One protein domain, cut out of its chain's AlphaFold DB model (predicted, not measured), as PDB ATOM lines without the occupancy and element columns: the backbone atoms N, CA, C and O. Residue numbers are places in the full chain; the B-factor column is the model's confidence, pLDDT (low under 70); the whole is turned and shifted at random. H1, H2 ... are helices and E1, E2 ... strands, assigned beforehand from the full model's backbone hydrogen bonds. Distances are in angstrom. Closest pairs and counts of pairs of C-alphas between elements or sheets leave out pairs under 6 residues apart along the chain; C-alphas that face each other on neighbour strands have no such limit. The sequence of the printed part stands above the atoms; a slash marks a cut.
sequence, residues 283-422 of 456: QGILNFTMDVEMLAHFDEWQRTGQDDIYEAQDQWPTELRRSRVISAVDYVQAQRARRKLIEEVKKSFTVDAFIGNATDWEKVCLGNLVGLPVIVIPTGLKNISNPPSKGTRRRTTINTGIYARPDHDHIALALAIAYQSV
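Overview. This is residues 283 to 422 of the 456 residues of the protein "Amidase domain-containing protein" of Manihot esculenta (UniProt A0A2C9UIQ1). A flat, loose arch: at one end a small group of helices, H1, H2 and H3, at the other a twisted three-stranded sheet with H6 over one face, and the long helix H4 spanning between, with H5 below it linking H1 to the sheet's border. The long hairpin E2 and E3 runs away from H4 to a loop, and residues 310 to 315 stick out from the helical end. The printed part has 140 residues, in the order H1 H2 H3 H4 E1 H5 E2 E3 H6; the sheet's order is E1 E3 E2, antiparallel, and the class is mixed, helices and strands. The radius of gyration of the C-alphas is 19.8 A, and the spans are 54 by 51 by 20 A.

Arrangement. Start at H1, residues 283 to 297, the hub. It touches H3, residues 316 to 323, about perpendicular at 77 degrees, closest at C-alphas 295 and 320, 5.4 A. H2, residues 299 to 303, meets H1 only through their link and is close to H3 but not clearly touching, C-alphas 302 and 320 being closest at 7.6 A. Residues 331 to 338 of H4, residues 328 to 348, touch H1 at a steep tilt of 47 degrees, opposite ways, closest at C-alphas 285 and 334, 5.6 A. Residues 283 to 286 of H1 touch H5, residues 361 to 370, closest at C-alphas 283 and 365, 5.4 A. H4 touches H5 with residues 338 to 345, C-alphas 342 and 370 being closest at 5.4 A. Next find E1, residues 353 to 356, and E3, residues 395 to 404, antiparallel, with N 354 and O 403 2.9 A apart, within hydrogen-bond range. E3 and E2, residues 374 to 383, form an antiparallel hairpin, with N 379 and O 398 at 2.8 A; E2 bends by 60 degrees at residue 380. E1, H5 and E2 form a split strand-helix-strand unit, two strands running the same way with E3 between them, its crossover right-handed. H5 only grazes the sheet. H6, residues 409 to 421, is on the sheet in two layers, helix over strands, at a height of 8.6 A. Every O i to N i+4 pair is within hydrogen-bond range in H2, H3, H4, H5 and H6, and 10 of 11 in H1.

Along the chain. Find C-alpha 283 at (42.273, -28.727, -35.635); H1 runs 20.5 A from there. H4 covers 30.1 A, E2 25.6 A, E3 29.1 A and H6 18.2 A, ending at C-alpha 421, (34.866, 1.943, -21.689).

Size, cuts and confidence. The C-alphas farthest apart, Val 329 and Lys 390, are 57.9 A apart. The printed part has no cut; the links H2 to H3 and E2 to E3 are long. Confidence is under 70 at residues 283 to 288, 310 to 312, 314 to 316, 356 to 361 and 389 to 391.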
ATOM      1  N   GLN A 283      41.093 -28.982 -34.803       63.53
ATOM      2  CA  GLN A 283      42.273 -28.727 -35.635       63.53
ATOM      3  C   GLN A 283      42.400 -29.749 -36.773       63.53
ATOM      4  O   GLN A 283      42.612 -29.358 -37.916       63.53
ATOM      5  N   GLY A 284      42.209 -31.045 -36.499       59.47
ATOM      6  CA  GLY A 284      42.248 -32.087 -37.528       59.47
ATOM      7  C   GLY A 284      41.245 -31.839 -38.660       59.47
ATOM      8  O   GLY A 284      41.607 -31.913 -39.831       59.47
ATOM      9  N   ILE A 285      40.004 -31.468 -38.322       62.25
ATOM     10  CA  ILE A 285      38.966 -31.126 -39.311       62.25
ATOM     11  C   ILE A 285      39.347 -29.861 -40.097       62.25
ATOM     12  O   ILE A 285      39.082 -29.800 -41.300       62.25
ATOM     13  N   LEU A 286      39.981 -28.867 -39.453       68.12
ATOM     14  CA  LEU A 286      40.439 -27.662 -40.147       68.12
ATOM     15  C   LEU A 286      41.531 -28.019 -41.151       68.12
ATOM     16  O   LEU A 286      41.341 -27.726 -42.321       68.12
ATOM     17  N   ASN A 287      42.608 -28.685 -40.732       67.25
ATOM     18  CA  ASN A 287      43.717 -29.056 -41.613       67.25
ATOM     19  C   ASN A 287      43.222 -29.882 -42.822       67.25
ATOM     20  O   ASN A 287      43.494 -29.535 -43.965       67.25
ATOM     21  N   PHE A 288      42.391 -30.911 -42.607       67.00
ATOM     22  CA  PHE A 288      41.820 -31.698 -43.717       67.00
ATOM     23  C   PHE A 288      40.908 -30.895 -44.665       67.00
ATOM     24  O   PHE A 288      40.700 -31.321 -45.800       67.00
ATOM     25  N   THR A 289      40.348 -29.765 -44.220       72.94
ATOM     26  CA  THR A 289      39.552 -28.865 -45.070       72.94
ATOM     27  C   THR A 289      40.460 -27.859 -45.781       72.94
ATOM     28  O   THR A 289      40.536 -27.836 -47.005       72.94
ATOM     29  N   MET A 290      41.190 -27.074 -44.991       79.44
ATOM     30  CA  MET A 290      42.034 -25.958 -45.402       79.44
ATOM     31  C   MET A 290      43.189 -26.404 -46.294       79.44
ATOM     32  O   MET A 290      43.412 -25.776 -47.321       79.44
ATOM     33  N   ASP A 291      43.903 -27.482 -45.956       76.25
ATOM     34  CA  ASP A 291      45.063 -27.913 -46.739       76.25
ATOM     35  C   ASP A 291      44.625 -28.428 -48.131       76.25
ATOM     36  O   ASP A 291      45.326 -28.226 -49.123       76.25
ATOM     37  N   VAL A 292      43.427 -29.028 -48.232       81.38
ATOM     38  CA  VAL A 292      42.825 -29.487 -49.499       81.38
ATOM     39  C   VAL A 292      42.277 -28.321 -50.324       81.38
ATOM     40  O   VAL A 292      42.504 -28.284 -51.531       81.38
ATOM     41  N   GLU A 293      41.597 -27.353 -49.705       83.38
ATOM     42  CA  GLU A 293      41.144 -26.126 -50.381       83.38
ATOM     43  C   GLU A 293      42.343 -25.287 -50.871       83.38
ATOM     44  O   GLU A 293      42.347 -24.804 -52.006       83.38
ATOM     45  N   MET A 294      43.407 -25.194 -50.066       80.19
ATOM     46  CA  MET A 294      44.679 -24.557 -50.419       80.19
ATOM     47  C   MET A 294      45.382 -25.302 -51.561       80.19
ATOM     48  O   MET A 294      45.831 -24.667 -52.514       80.19
ATOM     49  N   LEU A 295      45.433 -26.639 -51.526       82.38
ATOM     50  CA  LEU A 295      45.966 -27.437 -52.633       82.38
ATOM     51  C   LEU A 295      45.141 -27.267 -53.910       82.38
ATOM     52  O   LEU A 295      45.728 -27.151 -54.976       82.38
ATOM     53  N   ALA A 296      43.812 -27.213 -53.829       84.19
ATOM     54  CA  ALA A 296      42.965 -26.982 -54.997       84.19
ATOM     55  C   ALA A 296      43.199 -25.592 -55.620       84.19
ATOM     56  O   ALA A 296      43.115 -25.449 -56.837       84.19
ATOM     57  N   HIS A 297      43.532 -24.582 -54.806       80.00
ATOM     58  CA  HIS A 297      43.898 -23.246 -55.280       80.00
ATOM     59  C   HIS A 297      45.304 -23.194 -55.907       80.00
ATOM     60  O   HIS A 297      45.493 -22.562 -56.943       80.00
ATOM     61  N   PHE A 298      46.286 -23.875 -55.306       78.44
ATOM     62  CA  PHE A 298      47.689 -23.872 -55.747       78.44
ATOM     63  C   PHE A 298      48.097 -25.121 -56.561       78.44
ATOM     64  O   PHE A 298      49.292 -25.392 -56.706       78.44
ATOM     65  N   ASP A 299      47.139 -25.884 -57.106       82.38
ATOM     66  CA  ASP A 299      47.411 -27.181 -57.748       82.38
ATOM     67  C   ASP A 299      48.390 -27.037 -58.915       82.38
ATOM     68  O   ASP A 299      49.414 -27.709 -58.929       82.38
ATOM     69  N   GLU A 300      48.139 -26.121 -59.856       78.06
ATOM     70  CA  GLU A 300      49.010 -25.912 -61.021       78.06
ATOM     71  C   GLU A 300      50.420 -25.440 -60.628       78.06
ATOM     72  O   GLU A 300      51.410 -25.956 -61.151       78.06
ATOM     73  N   TRP A 301      50.525 -24.523 -59.659       79.94
ATOM     74  CA  TRP A 301      51.800 -24.023 -59.127       79.94
ATOM     75  C   TRP A 301      52.664 -25.175 -58.592       79.94
ATOM     76  O   TRP A 301      53.818 -25.331 -58.993       79.94
ATOM     77  N   GLN A 302      52.079 -26.055 -57.778       82.56
ATOM     78  CA  GLN A 302      52.803 -27.190 -57.209       82.56
ATOM     79  C   GLN A 302      52.975 -28.364 -58.201       82.56
ATOM     80  O   GLN A 302      53.985 -29.058 -58.177       82.56
ATOM     81  N   ARG A 303      52.048 -28.578 -59.148       81.06
ATOM     82  CA  ARG A 303      52.215 -29.575 -60.232       81.06
ATOM     83  C   ARG A 303      53.340 -29.231 -61.201       81.06
ATOM     84  O   ARG A 303      53.857 -30.131 -61.859       81.06
ATOM     85  N   THR A 304      53.675 -27.950 -61.329       80.38
ATOM     86  CA  THR A 304      54.739 -27.455 -62.214       80.38
ATOM     87  C   THR A 304      56.082 -27.277 -61.496       80.38
ATOM     88  O   THR A 304      57.020 -26.767 -62.103       80.38
ATOM     89  N   GLY A 305      56.200 -27.713 -60.233       78.56
ATOM     90  CA  GLY A 305      57.435 -27.625 -59.443       78.56
ATOM     91  C   GLY A 305      57.804 -26.200 -59.016       78.56
ATOM     92  O   GLY A 305      58.928 -25.949 -58.588       78.56
ATOM     93  N   GLN A 306      56.881 -25.238 -59.123       71.00
ATOM     94  CA  GLN A 306      57.130 -23.863 -58.673       71.00
ATOM     95  C   GLN A 306      57.126 -23.743 -57.137       71.00
ATOM     96  O   GLN A 306      57.522 -22.706 -56.603       71.00
ATOM     97  N   ASP A 307      56.736 -24.802 -56.421       73.69
ATOM     98  CA  ASP A 307      56.927 -24.938 -54.980       73.69
ATOM     99  C   ASP A 307      58.370 -25.304 -54.598       73.69
ATOM    100  O   ASP A 307      58.774 -24.997 -53.480       73.69
ATOM    101  N   ASP A 308      59.188 -25.871 -55.493       75.81
ATOM    102  CA  ASP A 308      60.593 -26.223 -55.201       75.81
ATOM    103  C   ASP A 308      61.500 -24.992 -55.020       75.81
ATOM    104  O   ASP A 308      62.500 -25.052 -54.305       75.81
ATOM    105  N   ILE A 309      61.132 -23.845 -55.608       71.69
ATOM    106  CA  ILE A 309      61.829 -22.558 -55.413       71.69
ATOM    107  C   ILE A 309      61.360 -21.793 -54.160       71.69
ATOM    108  O   ILE A 309      61.832 -20.685 -53.897       71.69
ATOM    109  N   TYR A 310      60.431 -22.354 -53.379       61.19
ATOM    110  CA  TYR A 310      59.948 -21.753 -52.136       61.19
ATOM    111  C   TYR A 310      60.953 -21.978 -50.995       61.19
ATOM    112  O   TYR A 310      61.332 -23.106 -50.695       61.19
ATOM    113  N   GLU A 311      61.380 -20.905 -50.331       57.28
ATOM    114  CA  GLU A 311      62.477 -20.936 -49.349       57.28
ATOM    115  C   GLU A 311      62.174 -21.798 -48.105       57.28
ATOM    116  O   GLU A 311      63.053 -22.500 -47.611       57.28
ATOM    117  N   ALA A 312      60.926 -21.793 -47.624       61.97
ATOM    118  CA  ALA A 312      60.488 -22.566 -46.459       61.97
ATOM    119  C   ALA A 312      59.838 -23.900 -46.881       61.97
ATOM    120  O   ALA A 312      58.624 -24.092 -46.759       61.97
ATOM    121  N   GLN A 313      60.651 -24.810 -47.431       71.25
ATOM    122  CA  GLN A 313      60.234 -26.145 -47.908       71.25
ATOM    123  C   GLN A 313      59.506 -26.993 -46.850       71.25
ATOM    124  O   GLN A 313      58.659 -27.824 -47.185       71.25
ATOM    125  N   ASP A 314      59.827 -26.777 -45.577       61.50
ATOM    126  CA  ASP A 314      59.266 -27.446 -44.401       61.50
ATOM    127  C   ASP A 314      57.853 -26.964 -44.022       61.50
ATOM    128  O   ASP A 314      57.187 -27.601 -43.206       61.50
ATOM    129  N   GLN A 315      57.389 -25.855 -44.609       66.69
ATOM    130  CA  GLN A 315      56.047 -25.303 -44.416       66.69
ATOM    131  C   GLN A 315      55.150 -25.669 -45.626       66.69
ATOM    132  O   GLN A 315      55.033 -26.846 -45.979       66.69
ATOM    133  N   TRP A 316      54.524 -24.686 -46.288       66.06
ATOM    134  CA  TRP A 316      53.497 -24.880 -47.327       66.06
ATOM    135  C   TRP A 316      53.791 -25.941 -48.406       66.06
ATOM    136  O   TRP A 316      52.879 -26.725 -48.672       66.06
ATOM    137  N   PRO A 317      54.994 -26.062 -49.011       74.00
ATOM    138  CA  PRO A 317      55.257 -27.119 -49.992       74.00
ATOM    139  C   PRO A 317      55.023 -28.518 -49.412       74.00
ATOM    140  O   PRO A 317      54.358 -29.347 -50.031       74.00
ATOM    141  N   THR A 318      55.472 -28.768 -48.180       75.44
ATOM    142  CA  THR A 318      55.238 -30.038 -47.476       75.44
ATOM    143  C   THR A 318      53.755 -30.263 -47.159       75.44
ATOM    144  O   THR A 318      53.267 -31.384 -47.298       75.44
ATOM    145  N   GLU A 319      52.998 -29.219 -46.821       70.69
ATOM    146  CA  GLU A 319      51.553 -29.318 -46.547       70.69
ATOM    147  C   GLU A 319      50.721 -29.571 -47.816       70.69
ATOM    148  O   GLU A 319      49.819 -30.411 -47.825       70.69
ATOM    149  N   LEU A 320      51.080 -28.927 -48.928       75.38
ATOM    150  CA  LEU A 320      50.502 -29.171 -50.252       75.38
ATOM    151  C   LEU A 320      50.821 -30.590 -50.748       75.38
ATOM    152  O   LEU A 320      49.951 -31.282 -51.281       75.38
ATOM    153  N   ARG A 321      52.060 -31.061 -50.546       77.75
ATOM    154  CA  ARG A 321      52.490 -32.428 -50.902       77.75
ATOM    155  C   ARG A 321      51.758 -33.471 -50.045       77.75
ATOM    156  O   ARG A 321      51.234 -34.434 -50.601       77.75
ATOM    157  N   ARG A 322      51.611 -33.234 -48.731       76.38
ATOM    158  CA  ARG A 322      50.760 -34.017 -47.805       76.38
ATOM    159  C   ARG A 322      49.307 -34.082 -48.285       76.38
ATOM    160  O   ARG A 322      48.696 -35.144 -48.254       76.38
ATOM    161  N   SER A 323      48.761 -32.975 -48.774       79.69
ATOM    162  CA  SER A 323      47.349 -32.898 -49.170       79.69
ATOM    163  C   SER A 323      46.996 -33.758 -50.382       79.69
ATOM    164  O   SER A 323      45.852 -34.187 -50.507       79.69
ATOM    165  N   ARG A 324      47.972 -34.110 -51.235       80.25
ATOM    166  CA  ARG A 324      47.739 -34.997 -52.390       80.25
ATOM    167  C   ARG A 324      47.346 -36.429 -52.028       80.25
ATOM    168  O   ARG A 324      46.792 -37.109 -52.888       80.25
ATOM    169  N   VAL A 325      47.622 -36.897 -50.805       80.88
ATOM    170  CA  VAL A 325      47.206 -38.246 -50.366       80.88
ATOM    171  C   VAL A 325      45.845 -38.266 -49.659       80.88
ATOM    172  O   VAL A 325      45.364 -39.340 -49.304       80.88
ATOM    173  N   ILE A 326      45.199 -37.108 -49.479       74.38
ATOM    174  CA  ILE A 326      43.838 -37.016 -48.939       74.38
ATOM    175  C   ILE A 326      42.852 -37.376 -50.054       74.38
ATOM    176  O   ILE A 326      42.797 -36.706 -51.085       74.38
ATOM    177  N   SER A 327      42.055 -38.435 -49.873       77.75
ATOM    178  CA  SER A 327      41.073 -38.810 -50.893       77.75
ATOM    179  C   SER A 327      39.827 -37.920 -50.837       77.75
ATOM    180  O   SER A 327      39.460 -37.376 -49.794       77.75
ATOM    181  N   ALA A 328      39.091 -37.850 -51.949       75.25
ATOM    182  CA  ALA A 328      37.779 -37.200 -51.981       75.25
ATOM    183  C   ALA A 328      36.777 -37.824 -50.983       75.25
ATOM    184  O   ALA A 328      35.853 -37.146 -50.535       75.25
ATOM    185  N   VAL A 329      36.963 -39.095 -50.599       76.50
ATOM    186  CA  VAL A 329      36.158 -39.744 -49.554       76.50
ATOM    187  C   VAL A 329      36.510 -39.172 -48.182       76.50
ATOM    188  O   VAL A 329      35.602 -38.798 -47.442       76.50
ATOM    189  N   ASP A 330      37.798 -39.035 -47.863       72.56
ATOM    190  CA  ASP A 330      38.263 -38.474 -46.587       72.56
ATOM    191  C   ASP A 330      37.839 -37.007 -46.432       72.56
ATOM    192  O   ASP A 330      37.339 -36.622 -45.376       72.56
ATOM    193  N   TYR A 331      37.925 -36.211 -47.505       77.38
ATOM    194  CA  TYR A 331      37.432 -34.830 -47.522       77.38
ATOM    195  C   TYR A 331      35.919 -34.747 -47.245       77.38
ATOM    196  O   TYR A 331      35.467 -33.957 -46.414       77.38
ATOM    197  N   VAL A 332      35.114 -35.610 -47.880       77.06
ATOM    198  CA  VAL A 332      33.669 -35.698 -47.605       77.06
ATOM    199  C   VAL A 332      33.404 -36.119 -46.154       77.06
ATOM    200  O   VAL A 332      32.486 -35.581 -45.535       77.06
ATOM    201  N   GLN A 333      34.202 -37.028 -45.582       73.44
ATOM    202  CA  GLN A 333      34.083 -37.414 -44.172       73.44
ATOM    203  C   GLN A 333      34.466 -36.271 -43.219       73.44
ATOM    204  O   GLN A 333      33.761 -36.058 -42.231       73.44
ATOM    205  N   ALA A 334      35.494 -35.478 -43.538       73.88
ATOM    206  CA  ALA A 334      35.840 -34.269 -42.790       73.88
ATOM    207  C   ALA A 334      34.674 -33.262 -42.782       73.88
ATOM    208  O   ALA A 334      34.314 -32.756 -41.719       73.88
ATOM    209  N   GLN A 335      33.988 -33.054 -43.912       82.12
ATOM    210  CA  GLN A 335      32.800 -32.187 -43.954       82.12
ATOM    211  C   GLN A 335      31.572 -32.783 -43.227       82.12
ATOM    212  O   GLN A 335      30.753 -32.032 -42.695       82.12
ATOM    213  N   ARG A 336      31.437 -34.115 -43.106       79.75
ATOM    214  CA  ARG A 336      30.425 -34.727 -42.210       79.75
ATOM    215  C   ARG A 336      30.769 -34.519 -40.730       79.75
ATOM    216  O   ARG A 336      29.879 -34.209 -39.937       79.75
ATOM    217  N   ALA A 337      32.048 -34.620 -40.360       77.50
ATOM    218  CA  ALA A 337      32.526 -34.301 -39.013       77.50
ATOM    219  C   ALA A 337      32.348 -32.805 -38.684       77.50
ATOM    220  O   ALA A 337      31.885 -32.470 -37.593       77.50
ATOM    221  N   ARG A 338      32.598 -31.907 -39.648       83.94
ATOM    222  CA  ARG A 338      32.284 -30.473 -39.551       83.94
ATOM    223  C   ARG A 338      30.792 -30.232 -39.325       83.94
ATOM    224  O   ARG A 338      30.444 -29.456 -38.439       83.94
ATOM    225  N   ARG A 339      29.892 -30.924 -40.042       82.25
ATOM    226  CA  ARG A 339      28.443 -30.791 -39.793       82.25
ATOM    227  C   ARG A 339      28.054 -31.243 -38.385       82.25
ATOM    228  O   ARG A 339      27.274 -30.548 -37.734       82.25
ATOM    229  N   LYS A 340      28.614 -32.357 -37.898       81.81
ATOM    230  CA  LYS A 340      28.423 -32.824 -36.515       81.81
ATOM    231  C   LYS A 340      28.888 -31.768 -35.503       81.81
ATOM    232  O   LYS A 340      28.132 -31.423 -34.601       81.81
ATOM    233  N   LEU A 341      30.079 -31.198 -35.703       83.75
ATOM    234  CA  LEU A 341      30.625 -30.128 -34.867       83.75
ATOM    235  C   LEU A 341      29.716 -28.885 -34.850       83.75
ATOM    236  O   LEU A 341      29.424 -28.373 -33.776       83.75
ATOM    237  N   ILE A 342      29.213 -28.429 -36.005       86.50
ATOM    238  CA  ILE A 342      28.265 -27.300 -36.088       86.50
ATOM    239  C   ILE A 342      27.009 -27.577 -35.246       86.50
ATOM    240  O   ILE A 342      26.577 -26.717 -34.481       86.50
ATOM    241  N   GLU A 343      26.440 -28.781 -35.342       85.19
ATOM    242  CA  GLU A 343      25.269 -29.193 -34.561       85.19
ATOM    243  C   GLU A 343      25.545 -29.251 -33.048       85.19
ATOM    244  O   GLU A 343      24.734 -28.766 -32.259       85.19
ATOM    245  N   GLU A 344      26.675 -29.828 -32.630       86.62
ATOM    246  CA  GLU A 344      27.071 -29.941 -31.218       86.62
ATOM    247  C   GLU A 344      27.382 -28.573 -30.596       86.62
ATOM    248  O   GLU A 344      26.934 -28.276 -29.486       86.62
ATOM    249  N   VAL A 345      28.077 -27.705 -31.335       87.31
ATOM    250  CA  VAL A 345      28.388 -26.336 -30.911       87.31
ATOM    251  C   VAL A 345      27.112 -25.511 -30.797       87.31
ATOM    252  O   VAL A 345      26.883 -24.913 -29.750       87.31
ATOM    253  N   LYS A 346      26.241 -25.535 -31.814       86.75
ATOM    254  CA  LYS A 346      24.956 -24.819 -31.814       86.75
ATOM    255  C   LYS A 346      24.047 -25.248 -30.658       86.75
ATOM    256  O   LYS A 346      23.404 -24.396 -30.053       86.75
ATOM    257  N   LYS A 347      24.013 -26.544 -30.319       86.00
ATOM    258  CA  LYS A 347      23.265 -27.076 -29.159       86.00
ATOM    259  C   LYS A 347      23.909 -26.709 -27.821       86.00
ATOM    260  O   LYS A 347      23.197 -26.511 -26.843       86.00
ATOM    261  N   SER A 348      25.236 -26.599 -27.778       84.06
ATOM    262  CA  SER A 348      25.986 -26.224 -26.573       84.06
ATOM    263  C   SER A 348      26.001 -24.718 -26.290       84.06
ATOM    264  O   SER A 348      26.360 -24.326 -25.183       84.06
ATOM    265  N   PHE A 349      25.659 -23.859 -27.256       85.62
ATOM    266  CA  PHE A 349      25.821 -22.405 -27.148       85.62
ATOM    267  C   PHE A 349      24.687 -21.745 -26.336       85.62
ATOM    268  O   PHE A 349      23.789 -21.101 -26.873       85.62
ATOM    269  N   THR A 350      24.747 -21.899 -25.013       85.69
ATOM    270  CA  THR A 350      23.758 -21.404 -24.030       85.69
ATOM    271  C   THR A 350      23.978 -19.959 -23.556       85.69
ATOM    272  O   THR A 350      23.304 -19.504 -22.635       85.69
ATOM    273  N   VAL A 351      24.922 -19.238 -24.164       82.38
ATOM    274  CA  VAL A 351      25.297 -17.851 -23.835       82.38
ATOM    275  C   VAL A 351      25.192 -16.955 -25.075       82.38
ATOM    276  O   VAL A 351      25.074 -17.440 -26.198       82.38
ATOM    277  N   ASP A 352      25.256 -15.635 -24.912       83.50
ATOM    278  CA  ASP A 352      25.277 -14.720 -26.065       83.50
ATOM    279  C   ASP A 352      26.667 -14.597 -26.703       83.50
ATOM    280  O   ASP A 352      26.796 -14.522 -27.925       83.50
ATOM    281  N   ALA A 353      27.709 -14.671 -25.875       85.69
ATOM    282  CA  ALA A 353      29.097 -14.828 -26.285       85.69
ATOM    283  C   ALA A 353      29.903 -15.538 -25.186       85.69
ATOM    284  O   ALA A 353      29.529 -15.488 -24.011       85.69
ATOM    285  N   PHE A 354      31.033 -16.148 -25.544       82.06
ATOM    286  CA  PHE A 354      32.023 -16.644 -24.584       82.06
ATOM    287  C   PHE A 354      33.372 -15.930 -24.738       82.06
ATOM    288  O   PHE A 354      33.765 -15.504 -25.825       82.06
ATOM    289  N   ILE A 355      34.102 -15.811 -23.626       76.44
ATOM    290  CA  ILE A 355      35.470 -15.285 -23.613       76.44
ATOM    291  C   ILE A 355      36.435 -16.449 -23.824       76.44
ATOM    292  O   ILE A 355      36.587 -17.310 -22.957       76.44
ATOM    293  N   GLY A 356      37.086 -16.474 -24.984       69.75
ATOM    294  CA  GLY A 356      38.133 -17.431 -25.313       69.75
ATOM    295  C   GLY A 356      39.520 -16.794 -25.277       69.75
ATOM    296  O   GLY A 356      39.690 -15.583 -25.447       69.75
ATOM    297  N   ASN A 357      40.536 -17.631 -25.101       68.25
ATOM    298  CA  ASN A 357      41.895 -17.287 -25.496       68.25
ATOM    299  C   ASN A 357      41.899 -17.145 -27.036       68.25
ATOM    300  O   ASN A 357      41.682 -18.131 -27.730       68.25
ATOM    301  N   ALA A 358      42.121 -15.931 -27.562       67.25
ATOM    302  CA  ALA A 358      42.173 -15.664 -29.013       67.25
ATOM    303  C   ALA A 358      43.331 -16.380 -29.723       67.25
ATOM    304  O   ALA A 358      43.392 -16.426 -30.947       67.25
ATOM    305  N   THR A 359      44.275 -16.890 -28.940       65.81
ATOM    306  CA  THR A 359      45.485 -17.578 -29.368       65.81
ATOM    307  C   THR A 359      45.515 -18.991 -28.768       65.81
ATOM    308  O   THR A 359      46.523 -19.454 -28.246       65.81
ATOM    309  N   ASP A 360      44.359 -19.655 -28.790       68.31
ATOM    310  CA  ASP A 360      44.163 -21.082 -28.528       68.31
ATOM    311  C   ASP A 360      43.785 -21.731 -29.856       68.31
ATOM    312  O   ASP A 360      42.696 -21.468 -30.372       68.31
ATOM    313  N   TRP A 361      44.694 -22.512 -30.446       66.88
ATOM    314  CA  TRP A 361      44.517 -22.979 -31.822       66.88
ATOM    315  C   TRP A 361      43.210 -23.738 -32.038       66.88
ATOM    316  O   TRP A 361      42.471 -23.414 -32.959       66.88
ATOM    317  N   GLU A 362      42.850 -24.650 -31.135       70.50
ATOM    318  CA  GLU A 362      41.609 -25.429 -31.225       70.50
ATOM    319  C   GLU A 362      40.365 -24.514 -31.248       70.50
ATOM    320  O   GLU A 362      39.412 -24.780 -31.980       70.50
ATOM    321  N   LYS A 363      40.380 -23.382 -30.523       70.12
ATOM    322  CA  LYS A 363      39.302 -22.368 -30.556       70.12
ATOM    323  C   LYS A 363      39.331 -21.489 -31.806       70.12
ATOM    324  O   LYS A 363      38.273 -21.030 -32.235       70.12
ATOM    325  N   VAL A 364      40.500 -21.260 -32.404       74.62
ATOM    326  CA  VAL A 364      40.623 -20.587 -33.708       74.62
ATOM    327  C   VAL A 364      40.103 -21.503 -34.823       74.62
ATOM    328  O   VAL A 364      39.254 -21.075 -35.606       74.62
ATOM    329  N   CYS A 365      40.513 -22.775 -34.852       74.94
ATOM    330  CA  CYS A 365      40.011 -23.790 -35.780       74.94
ATOM    331  C   CYS A 365      38.489 -23.947 -35.674       74.94
ATOM    332  O   CYS A 365      37.788 -23.882 -36.682       74.94
ATOM    333  N   LEU A 366      37.973 -24.062 -34.446       83.06
ATOM    334  CA  LEU A 366      36.543 -24.077 -34.136       83.06
ATOM    335  C   LEU A 366      35.809 -22.872 -34.730       83.06
ATOM    336  O   LEU A 366      34.827 -23.061 -35.445       83.06
ATOM    337  N   GLY A 367      36.274 -21.651 -34.436       84.25
ATOM    338  CA  GLY A 367      35.628 -20.418 -34.886       84.25
ATOM    339  C   GLY A 367      35.476 -20.367 -36.405       84.25
ATOM    340  O   GLY A 367      34.376 -20.129 -36.897       84.25
ATOM    341  N   ASN A 368      36.543 -20.703 -37.137       84.94
ATOM    342  CA  ASN A 368      36.533 -20.772 -38.600       84.94
ATOM    343  C   ASN A 368      35.614 -21.887 -39.137       84.94
ATOM    344  O   ASN A 368      34.853 -21.667 -40.077       84.94
ATOM    345  N   LEU A 369      35.636 -23.082 -38.536       84.00
ATOM    346  CA  LEU A 369      34.845 -24.222 -39.016       84.00
ATOM    347  C   LEU A 369      33.334 -24.052 -38.832       84.00
ATOM    348  O   LEU A 369      32.580 -24.571 -39.659       84.00
ATOM    349  N   VAL A 370      32.890 -23.360 -37.775       88.50
ATOM    350  CA  VAL A 370      31.458 -23.206 -37.438       88.50
ATOM    351  C   VAL A 370      30.914 -21.781 -37.601       88.50
ATOM    352  O   VAL A 370      29.725 -21.565 -37.370       88.50
ATOM    353  N   GLY A 371      31.756 -20.830 -38.024       87.50
ATOM    354  CA  GLY A 371      31.366 -19.464 -38.398       87.50
ATOM    355  C   GLY A 371      31.225 -18.472 -37.242       87.50
ATOM    356  O   GLY A 371      30.480 -17.508 -37.381       87.50
ATOM    357  N   LEU A 372      31.884 -18.695 -36.098       88.62
ATOM    358  CA  LEU A 372      31.768 -17.780 -34.953       88.62
ATOM    359  C   LEU A 372      32.448 -16.435 -35.266       88.62
ATOM    360  O   LEU A 372      33.656 -16.437 -35.516       88.62
ATOM    361  N   PRO A 373      31.752 -15.288 -35.178       89.62
ATOM    362  CA  PRO A 373      32.402 -13.987 -35.186       89.62
ATOM    363  C   PRO A 373      33.226 -13.807 -33.905       89.62
ATOM    364  O   PRO A 373      32.733 -14.000 -32.786       89.62
ATOM    365  N   VAL A 374      34.498 -13.438 -34.078       87.94
ATOM    366  CA  VAL A 374      35.471 -13.278 -32.988       87.94
ATOM    367  C   VAL A 374      36.079 -11.886 -33.031       87.94
ATOM    368  O   VAL A 374      36.685 -11.501 -34.029       87.94
ATOM    369  N   ILE A 375      35.995 -11.154 -31.921       87.12
ATOM    370  CA  ILE A 375      36.707  -9.883 -31.752       87.12
ATOM    371  C   ILE A 375      37.839 -10.051 -30.750       87.12
ATOM    372  O   ILE A 375      37.620 -10.448 -29.606       87.12
ATOM    373  N   VAL A 376      39.058  -9.742 -31.194       87.31
ATOM    374  CA  VAL A 376      40.273  -9.836 -30.384       87.31
ATOM    375  C   VAL A 376      40.592  -8.470 -29.783       87.31
ATOM    376  O   VAL A 376      40.860  -7.518 -30.511       87.31
ATOM    377  N   ILE A 377      40.584  -8.373 -28.452       81.31
ATOM    378  CA  ILE A 377      40.889  -7.136 -27.714       81.31
ATOM    379  C   ILE A 377      42.175  -7.263 -26.886       81.31
ATOM    380  O   ILE A 377      42.452  -8.345 -26.358       81.31
ATOM    381  N   PRO A 378      42.950  -6.174 -26.717       84.00
ATOM    382  CA  PRO A 378      44.032  -6.115 -25.741       84.00
ATOM    383  C   PRO A 378      43.470  -6.035 -24.315       84.00
ATOM    384  O   PRO A 378      42.519  -5.303 -24.036       84.00
ATOM    385  N   THR A 379      44.082  -6.783 -23.403       80.88
ATOM    386  CA  THR A 379      43.655  -6.961 -22.005       80.88
ATOM    387  C   THR A 379      44.780  -6.702 -20.995       80.88
ATOM    388  O   THR A 379      44.625  -6.991 -19.808       80.88
ATOM    389  N   GLY A 380      45.908  -6.159 -21.464       80.31
ATOM    390  CA  GLY A 380      47.064  -5.761 -20.662       80.31
ATOM    391  C   GLY A 380      48.395  -6.020 -21.376       80.31
ATOM    392  O   GLY A 380      48.440  -6.347 -22.564       80.31
ATOM    393  N   LEU A 381      49.489  -5.910 -20.624       82.44
ATOM    394  CA  LEU A 381      50.862  -6.130 -21.081       82.44
ATOM    395  C   LEU A 381      51.572  -7.117 -20.137       82.44
ATOM    396  O   LEU A 381      51.545  -6.928 -18.922       82.44
ATOM    397  N   LYS A 382      52.230  -8.152 -20.678       81.12
ATOM    398  CA  LYS A 382      53.073  -9.104 -19.920       81.12
ATOM    399  C   LYS A 382      54.554  -8.896 -20.239       81.12
ATOM    400  O   LYS A 382      54.895  -8.409 -21.316       81.12
ATOM    401  N   ASN A 383      55.445  -9.275 -19.323       80.56
ATOM    402  CA  ASN A 383      56.883  -9.316 -19.611       80.56
ATOM    403  C   ASN A 383      57.159 -10.223 -20.821       80.56
ATOM    404  O   ASN A 383      56.470 -11.226 -21.016       80.56
ATOM    405  N   ILE A 384      58.166  -9.873 -21.622       80.69
ATOM    406  CA  ILE A 384      58.668 -10.775 -22.663       80.69
ATOM    407  C   ILE A 384      59.386 -11.969 -22.018       80.69
ATOM    408  O   ILE A 384      60.015 -11.826 -20.968       80.69
ATOM    409  N   SER A 385      59.304 -13.140 -22.649       74.62
ATOM    410  CA  SER A 385      60.155 -14.281 -22.302       74.62
ATOM    411  C   SER A 385      61.619 -13.927 -22.573       74.62
ATOM    412  O   SER A 385      61.908 -13.279 -23.576       74.62
ATOM    413  N   ASN A 386      62.534 -14.368 -21.705       74.69
ATOM    414  CA  ASN A 386      63.983 -14.145 -21.820       74.69
ATOM    415  C   ASN A 386      64.375 -12.657 -22.026       74.69
ATOM    416  O   ASN A 386      64.957 -12.302 -23.052       74.69
ATOM    417  N   PRO A 387      64.049 -11.764 -21.069       74.19
ATOM    418  CA  PRO A 387      64.379 -10.343 -21.169       74.19
ATOM    419  C   PRO A 387      65.902 -10.089 -21.185       74.19
ATOM    420  O   PRO A 387      66.633 -10.760 -20.454       74.19
ATOM    421  N   PRO A 388      66.393  -9.078 -21.932       71.88
ATOM    422  CA  PRO A 388      67.787  -8.641 -21.873       71.88
ATOM    423  C   PRO A 388      68.280  -8.341 -20.451       71.88
ATOM    424  O   PRO A 388      67.602  -7.678 -19.660       71.88
ATOM    425  N   SER A 389      69.508  -8.775 -20.155       63.75
ATOM    426  CA  SER A 389      70.112  -8.780 -18.810       63.75
ATOM    427  C   SER A 389      70.271  -7.406 -18.148       63.75
ATOM    428  O   SER A 389      70.406  -7.334 -16.931       63.75
ATOM    429  N   LYS A 390      70.223  -6.311 -18.919       67.06
ATOM    430  CA  LYS A 390      70.320  -4.929 -18.412       67.06
ATOM    431  C   LYS A 390      68.988  -4.334 -17.922       67.06
ATOM    432  O   LYS A 390      68.961  -3.165 -17.556       67.06
ATOM    433  N   GLY A 391      67.907  -5.119 -17.887       66.25
ATOM    434  CA  GLY A 391      66.601  -4.695 -17.369       66.25
ATOM    435  C   GLY A 391      65.744  -3.987 -18.419       66.25
ATOM    436  O   GLY A 391      65.787  -2.772 -18.567       66.25
ATOM    437  N   THR A 392      64.934  -4.757 -19.147       72.44
ATOM    438  CA  THR A 392      64.089  -4.246 -20.239       72.44
ATOM    439  C   THR A 392      62.740  -3.693 -19.758       72.44
ATOM    440  O   THR A 392      62.035  -4.325 -18.954       72.44
ATOM    441  N   ARG A 393      62.302  -2.557 -20.318       74.69
ATOM    442  CA  ARG A 393      60.902  -2.116 -20.218       74.69
ATOM    443  C   ARG A 393      59.996  -2.914 -21.156       74.69
ATOM    444  O   ARG A 393      58.809  -2.998 -20.863       74.69
ATOM    445  N   ARG A 394      60.529  -3.556 -22.210       78.44
ATOM    446  CA  ARG A 394      59.758  -4.271 -23.248       78.44
ATOM    447  C   ARG A 394      58.729  -5.231 -22.655       78.44
ATOM    448  O   ARG A 394      59.021  -6.033 -21.762       78.44
ATOM    449  N   ARG A 395      57.511  -5.155 -23.187       78.69
ATOM    450  CA  ARG A 395      56.370  -6.024 -22.871       78.69
ATOM    451  C   ARG A 395      55.773  -6.571 -24.165       78.69
ATOM    452  O   ARG A 395      56.011  -6.017 -25.232       78.69
ATOM    453  N   THR A 396      54.973  -7.623 -24.062       79.75
ATOM    454  CA  THR A 396      54.130  -8.124 -25.155       79.75
ATOM    455  C   THR A 396      52.656  -8.072 -24.752       79.75
ATOM    456  O   THR A 396      52.320  -8.155 -23.566       79.75
ATOM    457  N   THR A 397      51.776  -7.879 -25.731       78.31
ATOM    458  CA  THR A 397      50.342  -7.661 -25.511       78.31
ATOM    459  C   THR A 397      49.649  -8.939 -25.042       78.31
ATOM    460  O   THR A 397      49.817 -10.015 -25.614       78.31
ATOM    461  N   ILE A 398      48.839  -8.815 -23.994       78.19
ATOM    462  CA  ILE A 398      47.891  -9.835 -23.543       78.19
ATOM    463  C   ILE A 398      46.598  -9.585 -24.328       78.19
ATOM    464  O   ILE A 398      46.111  -8.457 -24.331       78.19
ATOM    465  N   ASN A 399      46.052 -10.588 -25.020       79.69
ATOM    466  CA  ASN A 399      44.803 -10.466 -25.778       79.69
ATOM    467  C   ASN A 399      43.754 -11.509 -25.350       79.69
ATOM    468  O   ASN A 399      44.069 -12.515 -24.721       79.69
ATOM    469  N   THR A 400      42.482 -11.265 -25.661       77.69
ATOM    470  CA  THR A 400      41.413 -12.272 -25.543       77.69
ATOM    471  C   THR A 400      40.492 -12.169 -26.748       77.69
ATOM    472  O   THR A 400      40.361 -11.089 -27.321       77.69
ATOM    473  N   GLY A 401      39.830 -13.269 -27.101       82.19
ATOM    474  CA  GLY A 401      38.765 -13.288 -28.098       82.19
ATOM    475  C   GLY A 401      37.402 -13.263 -27.419       82.19
ATOM    476  O   GLY A 401      37.167 -14.003 -26.462       82.19
ATOM    477  N   ILE A 402      36.502 -12.427 -27.920       84.12
ATOM    478  CA  ILE A 402      35.073 -12.458 -27.609       84.12
ATOM    479  C   ILE A 402      34.393 -13.179 -28.770       84.12
ATOM    480  O   ILE A 402      34.372 -12.651 -29.880       84.12
ATOM    481  N   TYR A 403      33.891 -14.385 -28.517       87.56
ATOM    482  CA  TYR A 403      33.291 -15.274 -29.511       87.56
ATOM    483  C   TYR A 403      31.771 -15.209 -29.363       87.56
ATOM    484  O   TYR A 403      31.236 -15.730 -28.382       87.56
ATOM    485  N   ALA A 404      31.076 -14.567 -30.300       89.44
ATOM    486  CA  ALA A 404      29.612 -14.551 -30.325       89.44
ATOM    487  C   ALA A 404      29.058 -15.677 -31.219       89.44
ATOM    488  O   ALA A 404      29.806 -16.400 -31.881       89.44
ATOM    489  N   ARG A 405      27.732 -15.851 -31.219       88.81
ATOM    490  CA  ARG A 405      27.035 -16.716 -32.188       88.81
ATOM    491  C   ARG A 405      27.135 -16.102 -33.603       88.81
ATOM    492  O   ARG A 405      27.262 -14.879 -33.698       88.81
ATOM    493  N   PRO A 406      27.062 -16.884 -34.696       85.19
ATOM    494  CA  PRO A 406      26.984 -16.329 -36.051       85.19
ATOM    495  C   PRO A 406      25.830 -15.339 -36.181       85.19
ATOM    496  O   PRO A 406      24.839 -15.449 -35.455       85.19
ATOM    497  N   ASP A 407      25.990 -14.336 -37.041       81.62
ATOM    498  CA  ASP A 407      25.072 -13.198 -37.216       81.62
ATOM    499  C   ASP A 407      24.968 -12.261 -35.979       81.62
ATOM    500  O   ASP A 407      24.213 -11.282 -35.983       81.62
ATOM    501  N   HIS A 408      25.725 -12.530 -34.903       87.25
ATOM    502  CA  HIS A 408      25.715 -11.765 -33.645       87.25
ATOM    503  C   HIS A 408      27.028 -10.996 -33.390       87.25
ATOM    504  O   HIS A 408      27.375 -10.701 -32.245       87.25
ATOM    505  N   ASP A 409      27.734 -10.584 -34.448       87.62
ATOM    506  CA  ASP A 409      28.912  -9.696 -34.422       87.62
ATOM    507  C   ASP A 409      28.698  -8.445 -33.557       87.62
ATOM    508  O   ASP A 409      29.589  -7.999 -32.834       87.62
ATOM    509  N   HIS A 410      27.476  -7.908 -33.578       85.62
ATOM    510  CA  HIS A 410      27.052  -6.771 -32.767       85.62
ATOM    511  C   HIS A 410      27.165  -7.028 -31.250       85.62
ATOM    512  O   HIS A 410      27.419  -6.088 -30.498       85.62
ATOM    513  N   ILE A 411      27.045  -8.280 -30.791       85.69
ATOM    514  CA  ILE A 411      27.259  -8.670 -29.389       85.69
ATOM    515  C   ILE A 411      28.754  -8.692 -29.063       85.69
ATOM    516  O   ILE A 411      29.162  -8.137 -28.041       85.69
ATOM    517  N   ALA A 412      29.590  -9.257 -29.943       85.06
ATOM    518  CA  ALA A 412      31.044  -9.216 -29.769       85.06
ATOM    519  C   ALA A 412      31.564  -7.764 -29.739       85.06
ATOM    520  O   ALA A 412      32.382  -7.421 -28.882       85.06
ATOM    521  N   LEU A 413      31.027  -6.893 -30.606       88.88
ATOM    522  CA  LEU A 413      31.310  -5.454 -30.629       88.88
ATOM    523  C   LEU A 413      30.864  -4.766 -29.335       88.88
ATOM    524  O   LEU A 413      31.660  -4.062 -28.716       88.88
ATOM    525  N   ALA A 414      29.621  -4.979 -28.896       85.12
ATOM    526  CA  ALA A 414      29.089  -4.357 -27.685       85.12
ATOM    527  C   ALA A 414      29.890  -4.747 -26.430       85.12
ATOM    528  O   ALA A 414      30.199  -3.887 -25.606       85.12
ATOM    529  N   LEU A 415      30.290  -6.017 -26.309       81.50
ATOM    530  CA  LEU A 415      31.125  -6.499 -25.206       81.50
ATOM    531  C   LEU A 415      32.562  -5.955 -25.276       81.50
ATOM    532  O   LEU A 415      33.128  -5.605 -24.240       81.50
ATOM    533  N   ALA A 416      33.140  -5.820 -26.474       85.38
ATOM    534  CA  ALA A 416      34.444  -5.181 -26.660       85.38
ATOM    535  C   ALA A 416      34.412  -3.694 -26.263       85.38
ATOM    536  O   ALA A 416      35.285  -3.237 -25.524       85.38
ATOM    537  N   ILE A 417      33.376  -2.959 -26.681       84.88
ATOM    538  CA  ILE A 417      33.156  -1.550 -26.321       84.88
ATOM    539  C   ILE A 417      32.934  -1.406 -24.809       84.88
ATOM    540  O   ILE A 417      33.540  -0.536 -24.187       84.88
ATOM    541  N   ALA A 418      32.130  -2.279 -24.193       81.38
ATOM    542  CA  ALA A 418      31.900  -2.278 -22.747       81.38
ATOM    543  C   ALA A 418      33.177  -2.585 -21.942       81.38
ATOM    544  O   ALA A 418      33.383  -2.017 -20.874       81.38
ATOM    545  N   TYR A 419      34.066  -3.441 -22.453       80.00
ATOM    546  CA  TYR A 419      35.380  -3.663 -21.846       80.00
ATOM    547  C   TYR A 419      36.298  -2.439 -21.999       80.00
ATOM    548  O   TYR A 419      36.993  -2.051 -21.058       80.00
ATOM    549  N   GLN A 420      36.303  -1.808 -23.176       86.12
ATOM    550  CA  GLN A 420      37.135  -0.638 -23.470       86.12
ATOM    551  C   GLN A 420      36.642   0.650 -22.791       86.12
ATOM    552  O   GLN A 420      37.450   1.538 -22.542       86.12
ATOM    553  N   SER A 421      35.363   0.769 -22.423       83.38
ATOM    554  CA  SER A 421      34.866   1.943 -21.689       83.38
ATOM    555  C   SER A 421      35.333   1.990 -20.228       83.38
ATOM    556  O   SER A 421      35.408   3.073 -19.652       83.38
ATOM    557  N   VAL A 422      35.700   0.839 -19.644       80.44
ATOM    558  CA  VAL A 422      36.174   0.710 -18.250       80.44
ATOM    559  C   VAL A 422      37.642   0.267 -18.126       80.44
ATOM    560  O   VAL A 422      38.104  -0.027 -17.024       80.44
TER     561      VAL A 422